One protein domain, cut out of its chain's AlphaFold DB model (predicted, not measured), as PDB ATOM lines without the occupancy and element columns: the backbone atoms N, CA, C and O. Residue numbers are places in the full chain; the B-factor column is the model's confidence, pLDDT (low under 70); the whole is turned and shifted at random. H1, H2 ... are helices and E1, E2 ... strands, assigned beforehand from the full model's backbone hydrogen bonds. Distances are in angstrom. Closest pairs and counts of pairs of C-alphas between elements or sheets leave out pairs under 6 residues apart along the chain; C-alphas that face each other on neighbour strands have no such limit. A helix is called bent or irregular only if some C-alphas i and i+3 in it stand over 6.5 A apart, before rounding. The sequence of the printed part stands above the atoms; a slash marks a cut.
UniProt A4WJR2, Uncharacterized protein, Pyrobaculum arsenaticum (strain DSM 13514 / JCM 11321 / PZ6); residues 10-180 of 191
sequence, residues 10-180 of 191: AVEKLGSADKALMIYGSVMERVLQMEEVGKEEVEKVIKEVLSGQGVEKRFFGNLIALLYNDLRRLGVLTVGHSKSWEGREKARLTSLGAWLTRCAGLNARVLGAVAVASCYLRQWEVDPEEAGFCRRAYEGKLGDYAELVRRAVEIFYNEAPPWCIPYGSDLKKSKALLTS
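What this domain is: This is residues 10 to 180 of the 191 residues of an uncharacterized protein of Pyrobaculum arsenaticum (strain DSM 13514 / JCM 11321 / PZ6) (UniProt A4WJR2). This is a compact cluster of crossed helices built round H6, which lies in the core and is crossed by H2 and H8. H3 and H4, packed on each other, make one end of the long axis and H9 the other, while E1 runs along one side with a long loop before it. The printed part has 171 residues with nine named helices and one named strand, in the order H1 H2 H3 H4 E1 H5 H6 H7 H8 H9. The class is mostly helix; the radius of gyration of the C-alphas is 14.9 A and the spans are 42 by 33 by 30 A.

How they stand to each other: H8, residues 143 to 159, touches the hub H6, residues 108 to 121, at a steep tilt of 65 degrees, opposite ways; the closest C-alphas, of Ala 113 and Ala 152, are 4.2 A apart. H2, residues 17 to 31, touches H6 about perpendicular at 81 degrees, with the C-alphas of Gly 25 and Gly 112 closest at 3.9 A. H5, residues 95 to 103, forms a helical hairpin with H6, closest at C-alphas 103 and 111, 6.7 A. H7, residues 132 to 138, touches residues 116 to 121 of H6, closest at C-alphas 138 and 120, 4.3 A. H9, residues 171 to 179, touches H8, closest at C-alphas 174 and 153, 6.3 A. H3, residues 39 to 52, touches H2, closest at C-alphas 46 and 27, 5.9 A. H4, residues 57 to 73, touches H3, closest at C-alphas 64 and 46, 6.1 A. H1, residues 10 to 14, touches residues 63 to 70 of H4, closest at C-alphas 10 and 66, 5.2 A. E1, residues 90 to 93, pairs with no named strand, but residues 37 to 38 and 77 to 78 pair antiparallel with it. Every O i to N i+4 pair is within hydrogen-bond range in H1, H3, H6, H7 and H9, against 10 of 11 in H2, 9 of 13 in H4, 3 of 5 in H5 and 11 of 13 in H8.

Where its parts are: H1 begins at C-alpha 10, (-29.394, -107.407, 49.776), and H9 ends at C-alpha 179, (-3.306, -99.119, 45.693). From first to last C-alpha H8 measures 25.1 A, H4 24.4 A, H2 20.7 A, H3 20.0 A and H6 19.6 A. H4 and H8 are irregular: C-alphas 58 and 61 are 7.5 A apart, C-alphas 144 and 147 7.4 A. H4 has a kink of 36 degrees near residue 64.

The domain as a whole: The C-alphas farthest apart, of Arg 88 and Thr 179, are 46.3 A apart. The printed part has no cut. The links H4 to E1, 16 residues, and H8 to H9, 11 residues, are long. The mean pLDDT of the printed part is 91.3; residues 81 to 83 and 87 are under 70.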
ATOM      1  N   ALA A  10     -28.851-107.900  51.038       90.25
ATOM      2  CA  ALA A  10     -29.394-107.407  49.776       90.25
ATOM      3  C   ALA A  10     -28.318-107.383  48.686       90.25
ATOM      4  O   ALA A  10     -28.625-107.733  47.551       90.25
ATOM      5  N   VAL A  11     -27.064-107.050  49.024       88.94
ATOM      6  CA  VAL A  11     -25.929-107.058  48.077       88.94
ATOM      7  C   VAL A  11     -25.784-108.419  47.401       88.94
ATOM      8  O   VAL A  11     -25.729-108.478  46.173       88.94
ATOM      9  N   GLU A  12     -25.820-109.503  48.178       84.75
ATOM     10  CA  GLU A  12     -25.734-110.881  47.668       84.75
ATOM     11  C   GLU A  12     -26.820-111.180  46.625       84.75
ATOM     12  O   GLU A  12     -26.562-111.820  45.609       84.75
ATOM     13  N   LYS A  13     -28.040-110.670  46.834       86.44
ATOM     14  CA  LYS A  13     -29.151-110.846  45.887       86.44
ATOM     15  C   LYS A  13     -29.095-109.916  44.684       86.44
ATOM     16  O   LYS A  13     -29.659-110.239  43.642       86.44
ATOM     17  N   LEU A  14     -28.489-108.744  44.835       87.69
ATOM     18  CA  LEU A  14     -28.365-107.756  43.766       87.69
ATOM     19  C   LEU A  14     -27.229-108.097  42.798       87.69
ATOM     20  O   LEU A  14     -27.284-107.660  41.650       87.69
ATOM     21  N   GLY A  15     -26.244-108.886  43.242       84.94
ATOM     22  CA  GLY A  15     -25.207-109.494  42.402       84.94
ATOM     23  C   GLY A  15     -24.179-108.519  41.823       84.94
ATOM     24  O   GLY A  15     -23.363-108.913  41.000       84.94
ATOM     25  N   SER A  16     -24.222-107.241  42.212       91.06
ATOM     26  CA  SER A  16     -23.304-106.207  41.732       91.06
ATOM     27  C   SER A  16     -23.128-105.117  42.784       91.06
ATOM     28  O   SER A  16     -24.114-104.610  43.331       91.06
ATOM     29  N   ALA A  17     -21.873-104.721  43.020       93.94
ATOM     30  CA  ALA A  17     -21.534-103.613  43.906       93.94
ATOM     31  C   ALA A  17     -22.197-102.304  43.451       93.94
ATOM     32  O   ALA A  17     -22.891-101.671  44.239       93.94
ATOM     33  N   ASP A  18     -22.069-101.927  42.175       95.06
ATOM     34  CA  ASP A  18     -22.654-100.682  41.654       95.06
ATOM     35  C   ASP A  18     -24.185-100.661  41.793       95.06
ATOM     36  O   ASP A  18     -24.761 -99.647  42.198       95.06
ATOM     37  N   LYS A  19     -24.852-101.794  41.529       94.31
ATOM     38  CA  LYS A  19     -26.308-101.908  41.700       94.31
ATOM     39  C   LYS A  19     -26.718-101.774  43.166       94.31
ATOM     40  O   LYS A  19     -27.702-101.096  43.465       94.31
ATOM     41  N   ALA A  20     -25.969-102.392  44.078       95.19
ATOM     42  CA  ALA A  20     -26.205-102.264  45.512       95.19
ATOM     43  C   ALA A  20     -26.036-100.818  45.985       95.19
ATOM     44  O   ALA A  20     -26.942-100.287  46.623       95.19
ATOM     45  N   LEU A  21     -24.938-100.151  45.612       97.50
ATOM     46  CA  LEU A  21     -24.687 -98.752  45.966       97.50
ATOM     47  C   LEU A  21     -25.790 -97.829  45.433       97.50
ATOM     48  O   LEU A  21     -26.307 -96.999  46.178       97.50
ATOM     49  N   MET A  22     -26.214 -98.013  44.181       96.88
ATOM     50  CA  MET A  22     -27.304 -97.233  43.593       96.88
ATOM     51  C   MET A  22     -28.629 -97.415  44.347       96.88
ATOM     52  O   MET A  22     -29.302 -96.428  44.652       96.88
ATOM     53  N   ILE A  23     -29.012 -98.654  44.675       96.12
ATOM     54  CA  ILE A  23     -30.256 -98.929  45.411       96.12
ATOM     55  C   ILE A  23     -30.170 -98.385  46.836       96.12
ATOM     56  O   ILE A  23     -31.098 -97.715  47.285       96.12
ATOM     57  N   TYR A  24     -29.057 -98.620  47.530       97.19
ATOM     58  CA  TYR A  24     -28.835 -98.106  48.874       97.19
ATOM     59  C   TYR A  24     -28.957 -96.588  48.927       97.19
ATOM     60  O   TYR A  24     -29.703 -96.079  49.761       97.19
ATOM     61  N   GLY A  25     -28.293 -95.862  48.027       97.50
ATOM     62  CA  GLY A  25     -28.408 -94.409  48.006       97.50
ATOM     63  C   GLY A  25     -29.799 -93.920  47.614       97.50
ATOM     64  O   GLY A  25     -30.289 -92.993  48.243       97.50
ATOM     65  N   SER A  26     -30.482 -94.580  46.672       97.06
ATOM     66  CA  SER A  26     -31.862 -94.216  46.293       97.06
ATOM     67  C   SER A  26     -32.842 -94.369  47.464       97.06
ATOM     68  O   SER A  26     -33.757 -93.566  47.634       97.06
ATOM     69  N   VAL A  27     -32.662 -95.410  48.284       97.00
ATOM     70  CA  VAL A  27     -33.454 -95.608  49.506       97.00
ATOM     71  C   VAL A  27     -33.073 -94.562  50.556       97.00
ATOM     72  O   VAL A  27     -33.954 -93.921  51.126       97.00
ATOM     73  N   MET A  28     -31.775 -94.362  50.796       96.75
ATOM     74  CA  MET A  28     -31.279 -93.415  51.798       96.75
ATOM     75  C   MET A  28     -31.685 -91.976  51.508       96.75
ATOM     76  O   MET A  28     -32.062 -91.277  52.440       96.75
ATOM     77  N   GLU A  29     -31.666 -91.542  50.249       95.69
ATOM     78  CA  GLU A  29     -32.065 -90.189  49.849       95.69
ATOM     79  C   GLU A  29     -33.440 -89.810  50.411       95.69
ATOM     80  O   GLU A  29     -33.625 -88.701  50.905       95.69
ATOM     81  N   ARG A  30     -34.380 -90.760  50.411       95.12
ATOM     82  CA  ARG A  30     -35.732 -90.553  50.937       95.12
ATOM     83  C   ARG A  30     -35.822 -90.788  52.440       95.12
ATOM     84  O   ARG A  30     -36.483 -90.027  53.135       95.12
ATOM     85  N   VAL A  31     -35.163 -91.829  52.954       95.25
ATOM     86  CA  VAL A  31     -35.212 -92.182  54.385       95.25
ATOM     87  C   VAL A  31     -34.565 -91.110  55.266       95.25
ATOM     88  O   VAL A  31     -35.077 -90.813  56.339       95.25
ATOM     89  N   LEU A  32     -33.470 -90.495  54.815       95.06
ATOM     90  CA  LEU A  32     -32.742 -89.468  55.572       95.06
ATOM     91  C   LEU A  32     -33.522 -88.155  55.737       95.06
ATOM     92  O   LEU A  32     -33.136 -87.328  56.557       95.06
ATOM     93  N   GLN A  33     -34.594 -87.959  54.967       90.81
ATOM     94  CA  GLN A  33     -35.455 -86.773  55.024       90.81
ATOM     95  C   GLN A  33     -36.727 -86.991  55.859       90.81
ATOM     96  O   GLN A  33     -37.535 -86.075  55.992       90.81
ATOM     97  N   MET A  34     -36.935 -88.190  56.406       91.44
ATOM     98  CA  MET A  34     -38.115 -88.495  57.212       91.44
ATOM     99  C   MET A  34     -37.971 -87.932  58.630       91.44
ATOM    100  O   MET A  34     -36.972 -88.190  59.300       91.44
ATOM    101  N   GLU A  35     -38.998 -87.225  59.110       81.75
ATOM    102  CA  GLU A  35     -39.083 -86.800  60.517       81.75
ATOM    103  C   GLU A  35     -39.227 -88.005  61.458       81.75
ATOM    104  O   GLU A  35     -38.608 -88.059  62.520       81.75
ATOM    105  N   GLU A  36     -40.004 -89.007  61.035       83.94
ATOM    106  CA  GLU A  36     -40.196 -90.263  61.749       83.94
ATOM    107  C   GLU A  36     -39.949 -91.447  60.813       83.94
ATOM    108  O   GLU A  36     -40.572 -91.569  59.760       83.94
ATOM    109  N   VAL A  37     -39.041 -92.346  61.203       90.31
ATOM    110  CA  VAL A  37     -38.670 -93.502  60.380       90.31
ATOM    111  C   VAL A  37     -39.458 -94.725  60.849       90.31
ATOM    112  O   VAL A  37     -39.014 -95.469  61.724       90.31
ATOM    113  N   GLY A  38     -40.653 -94.919  60.294       90.06
ATOM    114  CA  GLY A  38     -41.467 -96.115  60.516       90.06
ATOM    115  C   GLY A  38     -41.138 -97.239  59.529       90.06
ATOM    116  O   GLY A  38     -40.615 -97.016  58.434       90.06
ATOM    117  N   LYS A  39     -41.401 -98.486  59.935       90.69
ATOM    118  CA  LYS A  39     -41.079 -99.660  59.112       90.69
ATOM    119  C   LYS A  39     -41.863 -99.663  57.803       90.69
ATOM    120  O   LYS A  39     -41.279 -99.892  56.749       90.69
ATOM    121  N   GLU A  40     -43.167 -99.408  57.868       90.81
ATOM    122  CA  GLU A  40     -44.056 -99.430  56.702       90.81
ATOM    123  C   GLU A  40     -43.669 -98.349  55.684       90.81
ATOM    124  O   GLU A  40     -43.646 -98.600  54.477       90.81
ATOM    125  N   GLU A  41     -43.272 -97.170  56.161       92.38
ATOM    126  CA  GLU A  41     -42.785 -96.062  55.344       92.38
ATOM    127  C   GLU A  41     -41.475 -96.421  54.633       92.38
ATOM    128  O   GLU A  41     -41.339 -96.194  53.426       92.38
ATOM    129  N   VAL A  42     -40.526 -97.036  55.346       93.81
ATOM    130  CA  VAL A  42     -39.269 -97.510  54.748       93.81
ATOM    131  C   VAL A  42     -39.533 -98.622  53.730       93.81
ATOM    132  O   VAL A  42     -38.967 -98.598  52.634       93.81
ATOM    133  N   GLU A  43     -40.415 -99.576  54.031       93.62
ATOM    134  CA  GLU A  43     -40.794-100.638  53.093       93.62
ATOM    135  C   GLU A  43     -41.455-100.075  51.827       93.62
ATOM    136  O   GLU A  43     -41.138-100.518  50.715       93.62
ATOM    137  N   LYS A  44     -42.315 -99.058  51.969       94.00
ATOM    138  CA  LYS A  44     -42.921 -98.337  50.844       94.00
ATOM    139  C   LYS A  44     -41.857 -97.666  49.977       94.00
ATOM    140  O   LYS A  44     -41.856 -97.876  48.763       94.00
ATOM    141  N   VAL A  45     -40.916 -96.938  50.585       95.69
ATOM    142  CA  VAL A  45     -39.786 -96.321  49.869       95.69
ATOM    143  C   VAL A  45     -38.987 -97.365  49.098       95.69
ATOM    144  O   VAL A  45     -38.731 -97.189  47.906       95.69
ATOM    145  N   ILE A  46     -38.625 -98.475  49.743       95.50
ATOM    146  CA  ILE A  46     -37.853 -99.537  49.094       95.50
ATOM    147  C   ILE A  46     -38.628-100.120  47.909       95.50
ATOM    148  O   ILE A  46     -38.059-100.311  46.834       95.50
ATOM    149  N   LYS A  47     -39.927-100.383  48.067       94.19
ATOM    150  CA  LYS A  47     -40.775-100.922  46.997       94.19
ATOM    151  C   LYS A  47     -40.838 -99.989  45.787       94.19
ATOM    152  O   LYS A  47     -40.776-100.465  44.652       94.19
ATOM    153  N   GLU A  48     -40.951 -98.685  46.014       94.31
ATOM    154  CA  GLU A  48     -40.953 -97.676  44.951       94.31
ATOM    155  C   GLU A  48     -39.603 -97.616  44.228       94.31
ATOM    156  O   GLU A  48     -39.574 -97.671  42.999       94.31
ATOM    157  N   VAL A  49     -38.492 -97.601  44.974       94.94
ATOM    158  CA  VAL A  49     -37.133 -97.632  44.408       94.94
ATOM    159  C   VAL A  49     -36.920 -98.883  43.555       94.94
ATOM    160  O   VAL A  49     -36.492 -98.782  42.408       94.94
ATOM    161  N   LEU A  50     -37.257-100.066  44.075       92.56
ATOM    162  CA  LEU A  50     -37.095-101.327  43.348       92.56
ATOM    163  C   LEU A  50     -37.937-101.370  42.068       92.56
ATOM    164  O   LEU A  50     -37.472-101.866  41.043       92.56
ATOM    165  N   SER A  51     -39.154-100.824  42.124       90.62
ATOM    166  CA  SER A  51     -40.051-100.744  40.966       90.62
ATOM    167  C   SER A  51     -39.511 -99.789  39.899       90.62
ATOM    168  O   SER A  51     -39.511-100.137  38.722       90.62
ATOM    169  N   GLY A  52     -38.996 -98.622  40.304       89.69
ATOM    170  CA  GLY A  52     -38.360 -97.657  39.399       89.69
ATOM    171  C   GLY A  52     -37.086 -98.186  38.731       89.69
ATOM    172  O   GLY A  52     -36.760 -97.784  37.622       89.69
ATOM    173  N   GLN A  53     -36.401 -99.131  39.376       85.50
ATOM    174  CA  GLN A  53     -35.186 -99.788  38.877       85.50
ATOM    175  C   GLN A  53     -35.472-101.066  38.062       85.50
ATOM    176  O   GLN A  53     -34.554-101.832  37.765       85.50
ATOM    177  N   GLY A  54     -36.740-101.342  37.736       83.12
ATOM    178  CA  GLY A  54     -37.129-102.493  36.915       83.12
ATOM    179  C   GLY A  54     -36.875-103.856  37.567       83.12
ATOM    180  O   GLY A  54     -36.794-104.867  36.870       83.12
ATOM    181  N   VAL A  55     -36.733-103.921  38.895       81.06
ATOM    182  CA  VAL A  55     -36.617-105.204  39.598       81.06
ATOM    183  C   VAL A  55     -37.966-105.925  39.507       81.06
ATOM    184  O   VAL A  55     -39.021-105.329  39.715       81.06
ATOM    185  N   GLU A  56     -37.963-107.216  39.174       73.00
ATOM    186  CA  GLU A  56     -39.217-107.954  39.004       73.00
ATOM    187  C   GLU A  56     -39.939-108.167  40.344       73.00
ATOM    188  O   GLU A  56     -39.336-108.566  41.347       73.00
ATOM    189  N   LYS A  57     -41.270-108.001  40.336       70.75
ATOM    190  CA  LYS A  57     -42.134-108.097  41.529       70.75
ATOM    191  C   LYS A  57     -41.956-109.392  42.328       70.75
ATOM    192  O   LYS A  57     -42.092-109.370  43.550       70.75
ATOM    193  N   ARG A  58     -41.615-110.509  41.673       70.69
ATOM    194  CA  ARG A  58     -41.396-111.806  42.340       70.69
ATOM    195  C   ARG A  58     -40.237-111.796  43.346       70.69
ATOM    196  O   ARG A  58     -40.215-112.630  44.243       70.69
ATOM    197  N   PHE A  59     -39.310-110.842  43.249       70.31
ATOM    198  CA  PHE A  59     -38.179-110.717  44.174       70.31
ATOM    199  C   PHE A  59     -38.433-109.738  45.333       70.31
ATOM    200  O   PHE A  59     -37.619-109.664  46.254       70.31
ATOM    201  N   PHE A  60     -39.557-109.009  45.325       73.81
ATOM    202  CA  PHE A  60     -39.774-107.856  46.207       73.81
ATOM    203  C   PHE A  60     -39.869-108.222  47.679       73.81
ATOM    204  O   PHE A  60     -39.166-107.619  48.480       73.81
ATOM    205  N   GLY A  61     -40.694-109.208  48.046       72.25
ATOM    206  CA  GLY A  61     -40.989-109.478  49.460       72.25
ATOM    207  C   GLY A  61     -39.729-109.752  50.280       72.25
ATOM    208  O   GLY A  61     -39.482-109.112  51.299       72.25
ATOM    209  N   ASN A  62     -38.865-110.632  49.771       84.81
ATOM    210  CA  ASN A  62     -37.605-110.925  50.443       84.81
ATOM    211  C   ASN A  62     -36.609-109.764  50.336       84.81
ATOM    212  O   ASN A  62     -35.914-109.491  51.303       84.81
ATOM    213  N   LEU A  63     -36.506-109.088  49.189       89.25
ATOM    214  CA  LEU A  63     -35.507-108.033  49.000       89.25
ATOM    215  C   LEU A  63     -35.809-106.775  49.828       89.25
ATOM    216  O   LEU A  63     -34.880-106.183  50.369       89.25
ATOM    217  N   ILE A  64     -37.086-106.420  49.999       91.81
ATOM    218  CA  ILE A  64     -37.526-105.322  50.873       91.81
ATOM    219  C   ILE A  64     -37.027-105.557  52.299       91.81
ATOM    220  O   ILE A  64     -36.366-104.693  52.880       91.81
ATOM    221  N   ALA A  65     -37.268-106.762  52.826       90.12
ATOM    222  CA  ALA A  65     -36.844-107.121  54.170       90.12
ATOM    223  C   ALA A  65     -35.323-107.079  54.350       90.12
ATOM    224  O   ALA A  65     -34.823-106.722  55.417       90.12
ATOM    225  N   LEU A  66     -34.567-107.445  53.315       93.06
ATOM    226  CA  LEU A  66     -33.111-107.381  53.362       93.06
ATOM    227  C   LEU A  66     -32.611-105.938  53.320       93.06
ATOM    228  O   LEU A  66     -31.727-105.609  54.101       93.06
ATOM    229  N   LEU A  67     -33.202-105.083  52.484       94.50
ATOM    230  CA  LEU A  67     -32.763-103.702  52.295       94.50
ATOM    231  C   LEU A  67     -32.955-102.834  53.543       94.50
ATOM    232  O   LEU A  67     -32.004-102.162  53.935       94.50
ATOM    233  N   TYR A  68     -34.109-102.868  54.223       92.00
ATOM    234  CA  TYR A  68     -34.245-102.068  55.454       92.00
ATOM    235  C   TYR A  68     -33.326-102.587  56.568       92.00
ATOM    236  O   TYR A  68     -32.794-101.809  57.358       92.00
ATOM    237  N   ASN A  69     -33.101-103.904  56.635       92.81
ATOM    238  CA  ASN A  69     -32.164-104.474  57.599       92.81
ATOM    239  C   ASN A  69     -30.717-104.112  57.247       92.81
ATOM    240  O   ASN A  69     -29.916-103.915  58.154       92.81
ATOM    241  N   ASP A  70     -30.384-103.983  55.963       95.31
ATOM    242  CA  ASP A  70     -29.079-103.500  55.516       95.31
ATOM    243  C   ASP A  70     -28.847-102.039  55.909       95.31
ATOM    244  O   ASP A  70     -27.733-101.718  56.304       95.31
ATOM    245  N   LEU A  71     -29.873-101.178  55.936       95.31
ATOM    246  CA  LEU A  71     -29.731 -99.824  56.499       95.31
ATOM    247  C   LEU A  71     -29.301 -99.855  57.974       95.31
ATOM    248  O   LEU A  71     -28.502 -99.021  58.396       95.31
ATOM    249  N   ARG A  72     -29.789-100.828  58.754       93.50
ATOM    250  CA  ARG A  72     -29.350-101.039  60.145       93.50
ATOM    251  C   ARG A  72     -27.919-101.569  60.220       93.50
ATOM    252  O   ARG A  72     -27.104-101.014  60.946       93.50
ATOM    253  N   ARG A  73     -27.575-102.563  59.392       94.69
ATOM    254  CA  ARG A  73     -26.227-103.171  59.326       94.69
ATOM    255  C   ARG A  73     -25.152-102.174  58.902       94.69
ATOM    256  O   ARG A  73     -24.048-102.171  59.445       94.69
ATOM    257  N   LEU A  74     -25.496-101.305  57.952       96.06
ATOM    258  CA  LEU A  74     -24.695-100.155  57.533       96.06
ATOM    259  C   LEU A  74     -24.614 -99.081  58.617       96.06
ATOM    260  O   LEU A  74     -23.884 -98.118  58.449       96.06
ATOM    261  N   GLY A  75     -25.351 -99.222  59.716       94.56
ATOM    262  CA  GLY A  75     -25.377 -98.268  60.803       94.56
ATOM    263  C   GLY A  75     -26.031 -96.957  60.419       94.56
ATOM    264  O   GLY A  75     -25.669 -95.961  61.010       94.56
ATOM    265  N   VAL A  76     -26.948 -96.909  59.452       95.75
ATOM    266  CA  VAL A  76     -27.710 -95.695  59.101       95.75
ATOM    267  C   VAL A  76     -28.886 -95.513  60.059       95.75
ATOM    268  O   VAL A  76     -29.125 -94.413  60.558       95.75
ATOM    269  N   LEU A  77     -29.587 -96.610  60.348       94.12
ATOM    270  CA  LEU A  77     -30.742 -96.661  61.242       94.12
ATOM    271  C   LEU A  77     -30.462 -97.540  62.464       94.12
ATOM    272  O   LEU A  77     -29.687 -98.489  62.391       94.12
ATOM    273  N   THR A  78     -31.157 -97.269  63.562       91.06
ATOM    274  CA  THR A  78     -31.253 -98.159  64.725       91.06
ATOM    275  C   THR A  78     -32.687 -98.205  65.240       91.06
ATOM    276  O   THR A  78     -33.420 -97.224  65.129       91.06
ATOM    277  N   VAL A  79     -33.078 -99.339  65.818       88.69
ATOM    278  CA  VAL A  79     -34.380 -99.544  66.483       88.69
ATOM    279  C   VAL A  79     -34.234 -99.774  67.991       88.69
ATOM    280  O   VAL A  79     -35.207-100.090  68.661       88.69
ATOM    281  N   GLY A  80     -33.029 -99.588  68.547       80.31
ATOM    282  CA  GLY A  80     -32.793 -99.707  69.988       80.31
ATOM    283  C   GLY A  80     -32.723-101.147  70.506       80.31
ATOM    284  O   GLY A  80     -33.237-101.416  71.588       80.31
ATOM    285  N   HIS A  81     -32.048-102.042  69.770       68.75
ATOM    286  CA  HIS A  81     -31.705-103.418  70.175       68.75
ATOM    287  C   HIS A  81     -32.816-104.468  70.019       68.75
ATOM    288  O   HIS A  81     -32.709-105.583  70.547       68.75
ATOM    289  N   SER A  82     -33.879-104.177  69.262       61.84
ATOM    290  CA  SER A  82     -34.850-105.212  68.912       61.84
ATOM    291  C   SER A  82     -34.244-106.171  67.873       61.84
ATOM    292  O   SER A  82     -33.819-105.802  66.772       61.84
ATOM    293  N   LYS A  83     -34.218-107.472  68.207       68.00
ATOM    294  CA  LYS A  83     -33.792-108.541  67.278       68.00
ATOM    295  C   LYS A  83     -34.637-108.569  66.000       68.00
ATOM    296  O   LYS A  83     -34.264-109.233  65.040       68.00
ATOM    297  N   SER A  84     -35.776-107.893  65.977       70.88
ATOM    298  CA  SER A  84     -36.645-107.739  64.822       70.88
ATOM    299  C   SER A  84     -37.311-106.384  64.909       70.88
ATOM    300  O   SER A  84     -37.932-106.095  65.920       70.88
ATOM    301  N   TRP A  85     -37.230-105.602  63.833       81.25
ATOM    302  CA  TRP A  85     -37.969-104.352  63.749       81.25
ATOM    303  C   TRP A  85     -39.466-104.665  63.647       81.25
ATOM    304  O   TRP A  85     -39.944-105.164  62.616       81.25
ATOM    305  N   GLU A  86     -40.191-104.430  64.736       75.56
ATOM    306  CA  GLU A  86     -41.640-104.603  64.799       75.56
ATOM    307  C   GLU A  86     -42.368-103.382  64.225       75.56
ATOM    308  O   GLU A  86     -41.857-102.268  64.255       75.56
ATOM    309  N   GLY A  87     -43.578-103.573  63.687       67.38
ATOM    310  CA  GLY A  87     -44.277-102.525  62.923       67.38
ATOM    311  C   GLY A  87     -44.584-101.240  63.705       67.38
ATOM    312  O   GLY A  87     -44.713-100.185  63.099       67.38
ATOM    313  N   ARG A  88     -44.668-101.306  65.041       75.62
ATOM    314  CA  ARG A  88     -44.931-100.134  65.899       75.62
ATOM    315  C   ARG A  88     -43.662 -99.440  66.396       75.62
ATOM    316  O   ARG A  88     -43.755 -98.343  66.939       75.62
ATOM    317  N   GLU A  89     -42.497-100.067  66.250       84.38
ATOM    318  CA  GLU A  89     -41.232 -99.461  66.652       84.38
ATOM    319  C   GLU A  89     -40.803 -98.440  65.599       84.38
ATOM    320  O   GLU A  89     -40.795 -98.724  64.400       84.38
ATOM    321  N   LYS A  90     -40.424 -97.241  66.038       88.31
ATOM    322  CA  LYS A  90     -39.829 -96.235  65.156       88.31
ATOM    323  C   LYS A  90     -38.316 -96.386  65.191       88.31
ATOM    324  O   LYS A  90     -37.723 -96.446  66.270       88.31
ATOM    325  N   ALA A  91     -37.697 -96.421  64.020       91.50
ATOM    326  CA  ALA A  91     -36.257 -96.297  63.918       91.50
ATOM    327  C   ALA A  91     -35.826 -94.849  64.165       91.50
ATOM    328  O   ALA A  91     -36.597 -93.895  64.037       91.50
ATOM    329  N   ARG A  92     -34.552 -94.694  64.507       92.00
ATOM    330  CA  ARG A  92     -33.865 -93.411  64.618       92.00
ATOM    331  C   ARG A  92     -32.632 -93.438  63.734       92.00
ATOM    332  O   ARG A  92     -32.041 -94.499  63.516       92.00
ATOM    333  N   LEU A  93     -32.223 -92.266  63.263       94.12
ATOM    334  CA  LEU A  93     -30.908 -92.117  62.656       94.12
ATOM    335  C   LEU A  93     -29.837 -92.355  63.726       94.12
ATOM    336  O   LEU A  93     -29.935 -91.853  64.847       94.12
ATOM    337  N   THR A  94     -28.810 -93.117  63.379       94.38
ATOM    338  CA  THR A  94     -27.594 -93.211  64.196       94.38
ATOM    339  C   THR A  94     -26.735 -91.949  64.023       94.38
ATOM    340  O   THR A  94     -27.076 -91.046  63.258       94.38
ATOM    341  N   SER A  95     -25.552 -91.917  64.646       94.31
ATOM    342  CA  SER A  95     -24.538 -90.892  64.360       94.31
ATOM    343  C   SER A  95     -24.141 -90.832  62.872       94.31
ATOM    344  O   SER A  95     -23.993 -89.734  62.331       94.31
ATOM    345  N   LEU A  96     -24.029 -91.980  62.189       95.38
ATOM    346  CA  LEU A  96     -23.759 -92.046  60.746       95.38
ATOM    347  C   LEU A  96     -24.961 -91.569  59.932       95.38
ATOM    348  O   LEU A  96     -24.792 -90.739  59.042       95.38
ATOM    349  N   GLY A  97     -26.166 -92.049  60.251       95.56
ATOM    350  CA  GLY A  97     -27.386 -91.621  59.566       95.56
ATOM    351  C   GLY A  97     -27.597 -90.112  59.666       95.56
ATOM    352  O   GLY A  97     -27.809 -89.447  58.658       95.56
ATOM    353  N   ALA A  98     -27.438 -89.546  60.864       95.06
ATOM    354  CA  ALA A  98     -27.568 -88.112  61.095       95.06
ATOM    355  C   ALA A  98     -26.526 -87.308  60.306       95.06
ATOM    356  O   ALA A  98     -26.845 -86.257  59.756       95.06
ATOM    357  N   TRP A  99     -25.289 -87.798  60.198       95.69
ATOM    358  CA  TRP A  99     -24.270 -87.149  59.376       95.69
ATOM    359  C   TRP A  99     -24.579 -87.234  57.871       95.69
ATOM    360  O   TRP A  99     -24.428 -86.231  57.172       95.69
ATOM    361  N   LEU A 100     -25.077 -88.379  57.386       96.62
ATOM    362  CA  LEU A 100     -25.431 -88.590  55.976       96.62
ATOM    363  C   LEU A 100     -26.520 -87.635  55.473       96.62
ATOM    364  O   LEU A 100     -26.583 -87.383  54.272       96.62
ATOM    365  N   THR A 101     -27.335 -87.047  56.355       95.94
ATOM    366  CA  THR A 101     -28.323 -86.015  55.973       95.94
ATOM    367  C   THR A 101     -27.683 -84.824  55.248       95.94
ATOM    368  O   THR A 101     -28.293 -84.245  54.354       95.94
ATOM    369  N   ARG A 102     -26.415 -84.505  55.547       94.25
ATOM    370  CA  ARG A 102     -25.639 -83.437  54.881       94.25
ATOM    371  C   ARG A 102     -25.265 -83.779  53.438       94.25
ATOM    372  O   ARG A 102     -24.868 -82.902  52.679       94.25
ATOM    373  N   CYS A 103     -25.368 -85.057  53.089       95.06
ATOM    374  CA  CYS A 103     -25.115 -85.615  51.767       95.06
ATOM    375  C   CYS A 103     -26.406 -85.924  51.008       95.06
ATOM    376  O   CYS A 103     -26.358 -86.529  49.936       95.06
ATOM    377  N   ALA A 104     -27.563 -85.522  51.544       86.44
ATOM    378  CA  ALA A 104     -28.815 -85.589  50.811       86.44
ATOM    379  C   ALA A 104     -28.723 -84.737  49.531       86.44
ATOM    380  O   ALA A 104     -28.126 -83.659  49.528       86.44
ATOM    381  N   GLY A 105     -29.292 -85.238  48.433       87.75
ATOM    382  CA  GLY A 105     -29.241 -84.591  47.115       87.75
ATOM    383  C   GLY A 105     -28.027 -84.958  46.254       87.75
ATOM    384  O   GLY A 105     -27.934 -84.506  45.114       87.75
ATOM    385  N   LEU A 106     -27.104 -85.794  46.748       93.69
ATOM    386  CA  LEU A 106     -26.126 -86.439  45.871       93.69
ATOM    387  C   LEU A 106     -26.802 -87.463  44.961       93.69
ATOM    388  O   LEU A 106     -27.808 -88.071  45.318       93.69
ATOM    389  N   ASN A 107     -26.176 -87.730  43.811       95.56
ATOM    390  CA  ASN A 107     -26.557 -88.865  42.978       95.56
ATOM    391  C   ASN A 107     -26.611 -90.150  43.825       95.56
ATOM    392  O   ASN A 107     -25.686 -90.426  44.593       95.56
ATOM    393  N   ALA A 108     -27.656 -90.960  43.643       96.88
ATOM    394  CA  ALA A 108     -27.894 -92.166  44.430       96.88
ATOM    395  C   ALA A 108     -26.675 -93.104  44.513       96.88
ATOM    396  O   ALA A 108     -26.352 -93.610  45.585       96.88
ATOM    397  N   ARG A 109     -25.937 -93.306  43.417       97.50
ATOM    398  CA  ARG A 109     -24.727 -94.141  43.439       97.50
ATOM    399  C   ARG A 109     -23.663 -93.566  44.377       97.50
ATOM    400  O   ARG A 109     -23.059 -94.313  45.144       97.50
ATOM    401  N   VAL A 110     -23.464 -92.247  44.341       98.00
ATOM    402  CA  VAL A 110     -22.501 -91.542  45.197       98.00
ATOM    403  C   VAL A 110     -22.960 -91.569  46.652       98.00
ATOM    404  O   VAL A 110     -22.159 -91.894  47.518       98.00
ATOM    405  N   LEU A 111     -24.241 -91.324  46.944       98.00
ATOM    406  CA  LEU A 111     -24.761 -91.389  48.316       98.00
ATOM    407  C   LEU A 111     -24.602 -92.792  48.927       98.00
ATOM    408  O   LEU A 111     -24.154 -92.929  50.067       98.00
ATOM    409  N   GLY A 112     -24.903 -93.844  48.161       97.81
ATOM    410  CA  GLY A 112     -24.667 -95.220  48.598       97.81
ATOM    411  C   GLY A 112     -23.188 -95.512  48.849       97.81
ATOM    412  O   GLY A 112     -22.842 -96.127  49.860       97.81
ATOM    413  N   ALA A 113     -22.304 -95.028  47.969       98.31
ATOM    414  CA  ALA A 113     -20.858 -95.138  48.145       98.31
ATOM    415  C   ALA A 113     -20.371 -94.398  49.396       98.31
ATOM    416  O   ALA A 113     -19.603 -94.963  50.169       98.31
ATOM    417  N   VAL A 114     -20.860 -93.181  49.643       97.94
ATOM    418  CA  VAL A 114     -20.532 -92.388  50.833       97.94
ATOM    419  C   VAL A 114     -20.912 -93.137  52.106       97.94
ATOM    420  O   VAL A 114     -20.097 -93.207  53.025       97.94
ATOM    421  N   ALA A 115     -22.096 -93.749  52.165       97.50
ATOM    422  CA  ALA A 115     -22.522 -94.526  53.328       97.50
ATOM    423  C   ALA A 115     -21.604 -95.734  53.594       97.50
ATOM    424  O   ALA A 115     -21.086 -95.889  54.700       97.50
ATOM    425  N   VAL A 116     -21.342 -96.558  52.573       97.94
ATOM    426  CA  VAL A 116     -20.488 -97.751  52.711       97.94
ATOM    427  C   VAL A 116     -19.032 -97.372  53.009       97.94
ATOM    428  O   VAL A 116     -18.412 -97.945  53.906       97.94
ATOM    429  N   ALA A 117     -18.477 -96.386  52.301       97.88
ATOM    430  CA  ALA A 117     -17.109 -95.921  52.516       97.88
ATOM    431  C   ALA A 117     -16.938 -95.306  53.912       97.88
ATOM    432  O   ALA A 117     -15.927 -95.550  54.567       97.88
ATOM    433  N   SER A 118     -17.939 -94.581  54.417       97.38
ATOM    434  CA  SER A 118     -17.886 -93.986  55.758       97.38
ATOM    435  C   SER A 118     -17.769 -95.030  56.863       97.38
ATOM    436  O   SER A 118     -17.087 -94.767  57.852       97.38
ATOM    437  N   CYS A 119     -18.356 -96.216  56.688       97.12
ATOM    438  CA  CYS A 119     -18.147 -97.344  57.595       97.12
ATOM    439  C   CYS A 119     -16.710 -97.867  57.584       97.12
ATOM    440  O   CYS A 119     -16.186 -98.284  58.611       97.12
ATOM    441  N   TYR A 120     -16.048 -97.855  56.427       97.50
ATOM    442  CA  TYR A 120     -14.666 -98.308  56.314       97.50
ATOM    443  C   TYR A 120     -13.664 -97.278  56.847       97.50
ATOM    444  O   TYR A 120     -12.664 -97.649  57.464       97.50
ATOM    445  N   LEU A 121     -13.917 -95.995  56.594       96.81
ATOM    446  CA  LEU A 121     -12.954 -94.915  56.806       96.81
ATOM    447  C   LEU A 121     -13.031 -94.283  58.193       96.81
ATOM    448  O   LEU A 121     -12.081 -93.615  58.590       96.81
ATOM    449  N   ARG A 122     -14.135 -94.448  58.922       95.69
ATOM    450  CA  ARG A 122     -14.330 -93.812  60.227       95.69
ATOM    451  C   ARG A 122     -15.040 -94.751  61.189       95.69
ATOM    452  O   ARG A 122     -15.987 -95.437  60.816       95.69
ATOM    453  N   GLN A 123     -14.615 -94.724  62.448       95.31
ATOM    454  CA  GLN A 123     -15.351 -95.377  63.520       95.31
ATOM    455  C   GLN A 123     -16.567 -94.532  63.897       95.31
ATOM    456  O   GLN A 123     -16.431 -93.379  64.309       95.31
ATOM    457  N   TRP A 124     -17.751 -95.116  63.763       94.62
ATOM    458  CA  TRP A 124     -18.997 -94.517  64.229       94.62
ATOM    459  C   TRP A 124     -19.377 -95.094  65.588       94.62
ATOM    460  O   TRP A 124     -19.141 -96.271  65.862       94.62
ATOM    461  N   GLU A 125     -19.988 -94.268  66.432       90.88
ATOM    462  CA  GLU A 125     -20.597 -94.705  67.687       90.88
ATOM    463  C   GLU A 125     -21.932 -95.377  67.362       90.88
ATOM    464  O   GLU A 125     -22.990 -94.743  67.347       90.88
ATOM    465  N   VAL A 126     -21.852 -96.652  66.987       88.06
ATOM    466  CA  VAL A 126     -22.991 -97.505  66.649       88.06
ATOM    467  C   VAL A 126     -22.887 -98.822  67.407       88.06
ATOM    468  O   VAL A 126     -21.790 -99.351  67.608       88.06
ATOM    469  N   ASP A 127     -24.030 -99.354  67.824       88.69
ATOM    470  CA  ASP A 127     -24.091-100.652  68.487       88.69
ATOM    471  C   ASP A 127     -23.720-101.784  67.505       88.69
ATOM    472  O   ASP A 127     -24.354-101.905  66.453       88.69
ATOM    473  N   PRO A 128     -22.726-102.637  67.815       89.00
ATOM    474  CA  PRO A 128     -22.368-103.791  66.990       89.00
ATOM    475  C   PRO A 128     -23.496-104.805  66.772       89.00
ATOM    476  O   PRO A 128     -23.460-105.520  65.770       89.00
ATOM    477  N   GLU A 129     -24.469-104.895  67.686       88.94
ATOM    478  CA  GLU A 129     -25.621-105.793  67.525       88.94
ATOM    479  C   GLU A 129     -26.645-105.280  66.501       88.94
ATOM    480  O   GLU A 129     -27.498-106.048  66.056       88.94
ATOM    481  N   GLU A 130     -26.517-104.022  66.071       88.12
ATOM    482  CA  GLU A 130     -27.310-103.377  65.018       88.12
ATOM    483  C   GLU A 130     -26.469-103.167  63.746       88.12
ATOM    484  O   GLU A 130     -26.851-103.576  62.654       88.12
ATOM    485  N   ALA A 131     -25.280-102.583  63.892       92.38
ATOM    486  CA  ALA A 131     -24.428-102.091  62.809       92.38
ATOM    487  C   ALA A 131     -23.116-102.886  62.668       92.38
ATOM    488  O   ALA A 131     -22.034-102.333  62.436       92.38
ATOM    489  N   GLY A 132     -23.198-104.204  62.842       92.62
ATOM    490  CA  GLY A 132     -22.049-105.112  62.844       92.62
ATOM    491  C   GLY A 132     -21.215-105.051  61.563       92.62
ATOM    492  O   GLY A 132     -19.986-105.100  61.636       92.62
ATOM    493  N   PHE A 133     -21.847-104.874  60.397       96.06
ATOM    494  CA  PHE A 133     -21.133-104.686  59.132       96.06
ATOM    495  C   PHE A 133     -20.251-103.436  59.191       96.06
ATOM    496  O   PHE A 133     -19.061-103.506  58.882       96.06
ATOM    497  N   CYS A 134     -20.813-102.309  59.638       95.69
ATOM    498  CA  CYS A 134     -20.099-101.037  59.695       95.69
ATOM    499  C   CYS A 134     -18.849-101.131  60.584       95.69
ATOM    500  O   CYS A 134     -17.751-100.743  60.180       95.69
ATOM    501  N   ARG A 135     -18.985-101.763  61.758       94.62
ATOM    502  CA  ARG A 135     -17.855-102.024  62.660       94.62
ATOM    503  C   ARG A 135     -16.797-102.933  62.030       94.62
ATOM    504  O   ARG A 135     -15.610-102.623  62.092       94.62
ATOM    505  N   ARG A 136     -17.204-104.040  61.401       95.31
ATOM    506  CA  ARG A 136     -16.273-104.962  60.727       95.31
ATOM    507  C   ARG A 136     -15.512-104.283  59.589       95.31
ATOM    508  O   ARG A 136     -14.315-104.529  59.437       95.31
ATOM    509  N   ALA A 137     -16.175-103.418  58.824       96.19
ATOM    510  CA  ALA A 137     -15.538-102.631  57.774       96.19
ATOM    511  C   ALA A 137     -14.461-101.699  58.354       96.19
ATOM    512  O   ALA A 137     -13.323-101.683  57.870       96.19
ATOM    513  N   TYR A 138     -14.768-100.991  59.442       96.25
ATOM    514  CA  TYR A 138     -13.784-100.163  60.140       96.25
ATOM    515  C   TYR A 138     -12.578-100.978  60.642       96.25
ATOM    516  O   TYR A 138     -11.435-100.559  60.469       96.25
ATOM    517  N   GLU A 139     -12.799-102.189  61.151       94.94
ATOM    518  CA  GLU A 139     -11.734-103.111  61.577       94.94
ATOM    519  C   GLU A 139     -10.960-103.757  60.403       94.94
ATOM    520  O   GLU A 139     -10.024-104.520  60.625       94.94
ATOM    521  N   GLY A 140     -11.342-103.489  59.147       93.50
ATOM    522  CA  GLY A 140     -10.704-104.064  57.955       93.50
ATOM    523  C   GLY A 140     -11.096-105.517  57.663       93.50
ATOM    524  O   GLY A 140     -10.526-106.142  56.770       93.50
ATOM    525  N   LYS A 141     -12.093-106.063  58.366       94.75
ATOM    526  CA  LYS A 141     -12.571-107.449  58.229       94.75
ATOM    527  C   LYS A 141     -13.621-107.565  57.120       94.75
ATOM    528  O   LYS A 141     -14.787-107.868  57.391       94.75
ATOM    529  N   LEU A 142     -13.201-107.295  55.882       91.88
ATOM    530  CA  LEU A 142     -14.102-107.121  54.734       91.88
ATOM    531  C   LEU A 142     -14.712-108.430  54.212       91.88
ATOM    532  O   LEU A 142     -15.886-108.434  53.850       91.88
ATOM    533  N   GLY A 143     -13.952-109.532  54.203       91.50
ATOM    534  CA  GLY A 143     -14.411-110.818  53.660       91.50
ATOM    535  C   GLY A 143     -14.983-110.675  52.245       91.50
ATOM    536  O   GLY A 143     -14.403-109.977  51.411       91.50
ATOM    537  N   ASP A 144     -16.161-111.255  52.015       91.62
ATOM    538  CA  ASP A 144     -16.868-111.237  50.724       91.62
ATOM    539  C   ASP A 144     -17.317-109.832  50.278       91.62
ATOM    540  O   ASP A 144     -17.669-109.619  49.120       91.62
ATOM    541  N   TYR A 145     -17.267-108.832  51.166       94.06
ATOM    542  CA  TYR A 145     -17.632-107.447  50.853       94.06
ATOM    543  C   TYR A 145     -16.442-106.585  50.410       94.06
ATOM    544  O   TYR A 145     -16.600-105.376  50.232       94.06
ATOM    545  N   ALA A 146     -15.250-107.168  50.231       94.19
ATOM    546  CA  ALA A 146     -14.052-106.431  49.824       94.19
ATOM    547  C   ALA A 146     -14.255-105.650  48.516       94.19
ATOM    548  O   ALA A 146     -13.857-104.489  48.436       94.19
ATOM    549  N   GLU A 147     -14.924-106.247  47.525       94.56
ATOM    550  CA  GLU A 147     -15.230-105.583  46.253       94.56
ATOM    551  C   GLU A 147     -16.201-104.410  46.440       94.56
ATOM    552  O   GLU A 147     -15.915-103.302  45.989       94.56
ATOM    553  N   LEU A 148     -17.305-104.618  47.170       97.00
ATOM    554  CA  LEU A 148     -18.282-103.567  47.473       97.00
ATOM    555  C   LEU A 148     -17.619-102.372  48.166       97.00
ATOM    556  O   LEU A 148     -17.838-101.227  47.777       97.00
ATOM    557  N   VAL A 149     -16.802-102.638  49.189       97.31
ATOM    558  CA  VAL A 149     -16.130-101.592  49.968       97.31
ATOM    559  C   VAL A 149     -15.057-100.894  49.140       97.31
ATOM    560  O   VAL A 149     -14.995 -99.667  49.157       97.31
ATOM    561  N   ARG A 150     -14.252-101.633  48.364       96.88
ATOM    562  CA  ARG A 150     -13.264-101.043  47.446       96.88
ATOM    563  C   ARG A 150     -13.944-100.118  46.440       96.88
ATOM    564  O   ARG A 150     -13.504 -98.983  46.277       96.88
ATOM    565  N   ARG A 151     -15.040-100.572  45.827       97.69
ATOM    566  CA  ARG A 151     -15.812 -99.783  44.864       97.69
ATOM    567  C   ARG A 151     -16.437 -98.543  45.501       97.69
ATOM    568  O   ARG A 151     -16.374 -97.459  44.927       97.69
ATOM    569  N   ALA A 152     -16.992 -98.674  46.704       98.12
ATOM    570  CA  ALA A 152     -17.528 -97.542  47.451       98.12
ATOM    571  C   ALA A 152     -16.443 -96.505  47.781       98.12
ATOM    572  O   ALA A 152     -16.670 -95.311  47.611       98.12
ATOM    573  N   VAL A 153     -15.259 -96.949  48.215       97.75
ATOM    574  CA  VAL A 153     -14.123 -96.068  48.525       97.75
ATOM    575  C   VAL A 153     -13.601 -95.361  47.274       97.75
ATOM    576  O   VAL A 153     -13.273 -94.182  47.351       97.75
ATOM    577  N   GLU A 154     -13.554 -96.042  46.131       97.50
ATOM    578  CA  GLU A 154     -13.176 -95.440  44.850       97.50
ATOM    579  C   GLU A 154     -14.133 -94.306  44.452       97.50
ATOM    580  O   GLU A 154     -13.690 -93.190  44.180       97.50
ATOM    581  N   ILE A 155     -15.446 -94.564  44.471       97.88
ATOM    582  CA  ILE A 155     -16.466 -93.551  44.153       97.88
ATOM    583  C   ILE A 155     -16.410 -92.409  45.173       97.88
ATOM    584  O   ILE A 155     -16.423 -91.245  44.791       97.88
ATOM    585  N   PHE A 156     -16.295 -92.723  46.465       96.81
ATOM    586  CA  PHE A 156     -16.158 -91.721  47.519       96.81
ATOM    587  C   PHE A 156     -14.953 -90.805  47.277       96.81
ATOM    588  O   PHE A 156     -15.084 -89.589  47.343       96.81
ATOM    589  N   TYR A 157     -13.790 -91.374  46.964       94.06
ATOM    590  CA  TYR A 157     -12.559 -90.611  46.773       94.06
ATOM    591  C   TYR A 157     -12.619 -89.680  45.555       94.06
ATOM    592  O   TYR A 157     -12.083 -88.576  45.606       94.06
ATOM    593  N   ASN A 158     -13.267 -90.122  44.475       94.88
ATOM    594  CA  ASN A 158     -13.294 -89.395  43.207       94.88
ATOM    595  C   ASN A 158     -14.491 -88.441  43.065       94.88
ATOM    596  O   ASN A 158     -14.393 -87.457  42.335       94.88
ATOM    597  N   GLU A 159     -15.623 -88.738  43.709       96.81
ATOM    598  CA  GLU A 159     -16.907 -88.082  43.424       96.81
ATOM    599  C   GLU A 159     -17.587 -87.469  44.656       96.81
ATOM    600  O   GLU A 159     -18.490 -86.644  44.492       96.81
ATOM    601  N   ALA A 160     -17.205 -87.837  45.889       95.19
ATOM    602  CA  ALA A 160     -17.834 -87.246  47.069       95.19
ATOM    603  C   ALA A 160     -17.377 -85.788  47.242       95.19
ATOM    604  O   ALA A 160     -16.174 -85.513  47.284       95.19
ATOM    605  N   PRO A 161     -18.309 -84.832  47.389       95.31
ATOM    606  CA  PRO A 161     -17.926 -83.453  47.622       95.31
ATOM    607  C   PRO A 161     -17.315 -83.273  49.020       95.31
ATOM    608  O   PRO A 161     -17.614 -84.052  49.930       95.31
ATOM    609  N   PRO A 162     -16.528 -82.205  49.251       93.75
ATOM    610  CA  PRO A 162     -15.815 -82.011  50.514       93.75
ATOM    611  C   PRO A 162     -16.697 -82.020  51.771       93.75
ATOM    612  O   PRO A 162     -16.283 -82.540  52.804       93.75
ATOM    613  N   TRP A 163     -17.929 -81.503  51.701       94.06
ATOM    614  CA  TRP A 163     -18.862 -81.503  52.843       94.06
ATOM    615  C   TRP A 163     -19.399 -82.900  53.204       94.06
ATOM    616  O   TRP A 163     -19.970 -83.077  54.280       94.06
ATOM    617  N   CYS A 164     -19.178 -83.886  52.332       95.75
ATOM    618  CA  CYS A 164     -19.487 -85.299  52.526       95.75
ATOM    619  C   CYS A 164     -18.278 -86.142  52.917       95.75
ATOM    620  O   CYS A 164     -18.362 -87.368  52.916       95.75
ATOM    621  N   ILE A 165     -17.168 -85.513  53.301       94.00
ATOM    622  CA  ILE A 165     -16.018 -86.198  53.882       94.00
ATOM    623  C   ILE A 165     -16.111 -86.061  55.410       94.00
ATOM    624  O   ILE A 165     -16.006 -84.946  55.929       94.00
ATOM    625  N   PRO A 166     -16.341 -87.156  56.164       92.12
ATOM    626  CA  PRO A 166     -16.407 -87.087  57.617       92.12
ATOM    627  C   PRO A 166     -15.097 -86.580  58.229       92.12
ATOM    628  O   PRO A 166     -13.998 -86.976  57.834       92.12
ATOM    629  N   TYR A 167     -15.200 -85.773  59.285       89.44
ATOM    630  CA  TYR A 167     -14.031 -85.471  60.106       89.44
ATOM    631  C   TYR A 167     -13.503 -86.749  60.776       89.44
ATOM    632  O   TYR A 167     -14.276 -87.543  61.325       89.44
ATOM    633  N   GLY A 168     -12.181 -86.933  60.751       89.19
ATOM    634  CA  GLY A 168     -11.525 -88.131  61.275       89.19
ATOM    635  C   GLY A 168     -11.564 -89.337  60.331       89.19
ATOM    636  O   GLY A 168     -11.262 -90.443  60.770       89.19
ATOM    637  N   SER A 169     -11.929 -89.156  59.057       93.44
ATOM    638  CA  SER A 169     -11.769 -90.202  58.044       93.44
ATOM    639  C   SER A 169     -10.298 -90.553  57.820       93.44
ATOM    640  O   SER A 169      -9.469 -89.688  57.533       93.44
ATOM    641  N   ASP A 170      -9.981 -91.844  57.876       93.75
ATOM    642  CA  ASP A 170      -8.653 -92.366  57.572       93.75
ATOM    643  C   ASP A 170      -8.438 -92.470  56.052       93.75
ATOM    644  O   ASP A 170      -8.617 -93.513  55.420       93.75
ATOM    645  N   LEU A 171      -8.033 -91.355  55.442       90.94
ATOM    646  CA  LEU A 171      -7.717 -91.300  54.011       90.94
ATOM    647  C   LEU A 171      -6.409 -92.030  53.649       90.94
ATOM    648  O   LEU A 171      -6.142 -92.281  52.474       90.94
ATOM    649  N   LYS A 172      -5.574 -92.403  54.629       91.56
ATOM    650  CA  LYS A 172      -4.430 -93.288  54.358       91.56
ATOM    651  C   LYS A 172      -4.935 -94.704  54.101       91.56
ATOM    652  O   LYS A 172      -4.473 -95.350  53.161       91.56
ATOM    653  N   LYS A 173      -5.932 -95.141  54.876       92.00
ATOM    654  CA  LYS A 173      -6.623 -96.421  54.697       92.00
ATOM    655  C   LYS A 173      -7.332 -96.513  53.343       92.00
ATOM    656  O   LYS A 173      -7.230 -97.551  52.693       92.00
ATOM    657  N   SER A 174      -7.979 -95.438  52.869       90.94
ATOM    658  CA  SER A 174      -8.569 -95.424  51.515       90.94
ATOM    659  C   SER A 174      -7.507 -95.618  50.436       90.94
ATOM    660  O   SER A 174      -7.651 -96.492  49.582       90.94
ATOM    661  N   LYS A 175      -6.409 -94.853  50.501       90.50
ATOM    662  CA  LYS A 175      -5.318 -94.951  49.529       90.50
ATOM    663  C   LYS A 175      -4.717 -96.353  49.518       90.50
ATOM    664  O   LYS A 175      -4.601 -96.932  48.445       90.50
ATOM    665  N   ALA A 176      -4.416 -96.914  50.690       91.19
ATOM    666  CA  ALA A 176      -3.881 -98.267  50.818       91.19
ATOM    667  C   ALA A 176      -4.806 -99.319  50.184       91.19
ATOM    668  O   ALA A 176      -4.329-100.172  49.435       91.19
ATOM    669  N   LEU A 177      -6.123 -99.225  50.417       92.69
ATOM    670  CA  LEU A 177      -7.101-100.131  49.812       92.69
ATOM    671  C   LEU A 177      -7.086-100.045  48.279       92.69
ATOM    672  O   LEU A 177      -7.060-101.076  47.608       92.69
ATOM    673  N   LEU A 178      -7.061 -98.831  47.722       92.12
ATOM    674  CA  LEU A 178      -7.092 -98.609  46.273       92.12
ATOM    675  C   LEU A 178      -5.774 -98.980  45.575       92.12
ATOM    676  O   LEU A 178      -5.803 -99.465  44.445       92.12
ATOM    677  N   THR A 179      -4.632 -98.791  46.242       89.12
ATOM    678  CA  THR A 179      -3.306 -99.119  45.693       89.12
ATOM    679  C   THR A 179      -2.891-100.565  45.925       89.12
ATOM    680  O   THR A 179      -1.969-101.036  45.265       89.12
ATOM    681  N   SER A 180      -3.534-101.279  46.853       78.81
ATOM    682  CA  SER A 180      -3.293-102.711  47.023       78.81
ATOM    683  C   SER A 180      -3.749-103.452  45.760       78.81
ATOM    684  O   SER A 180      -4.916-103.381  45.346       78.81
TER     685      SER A 180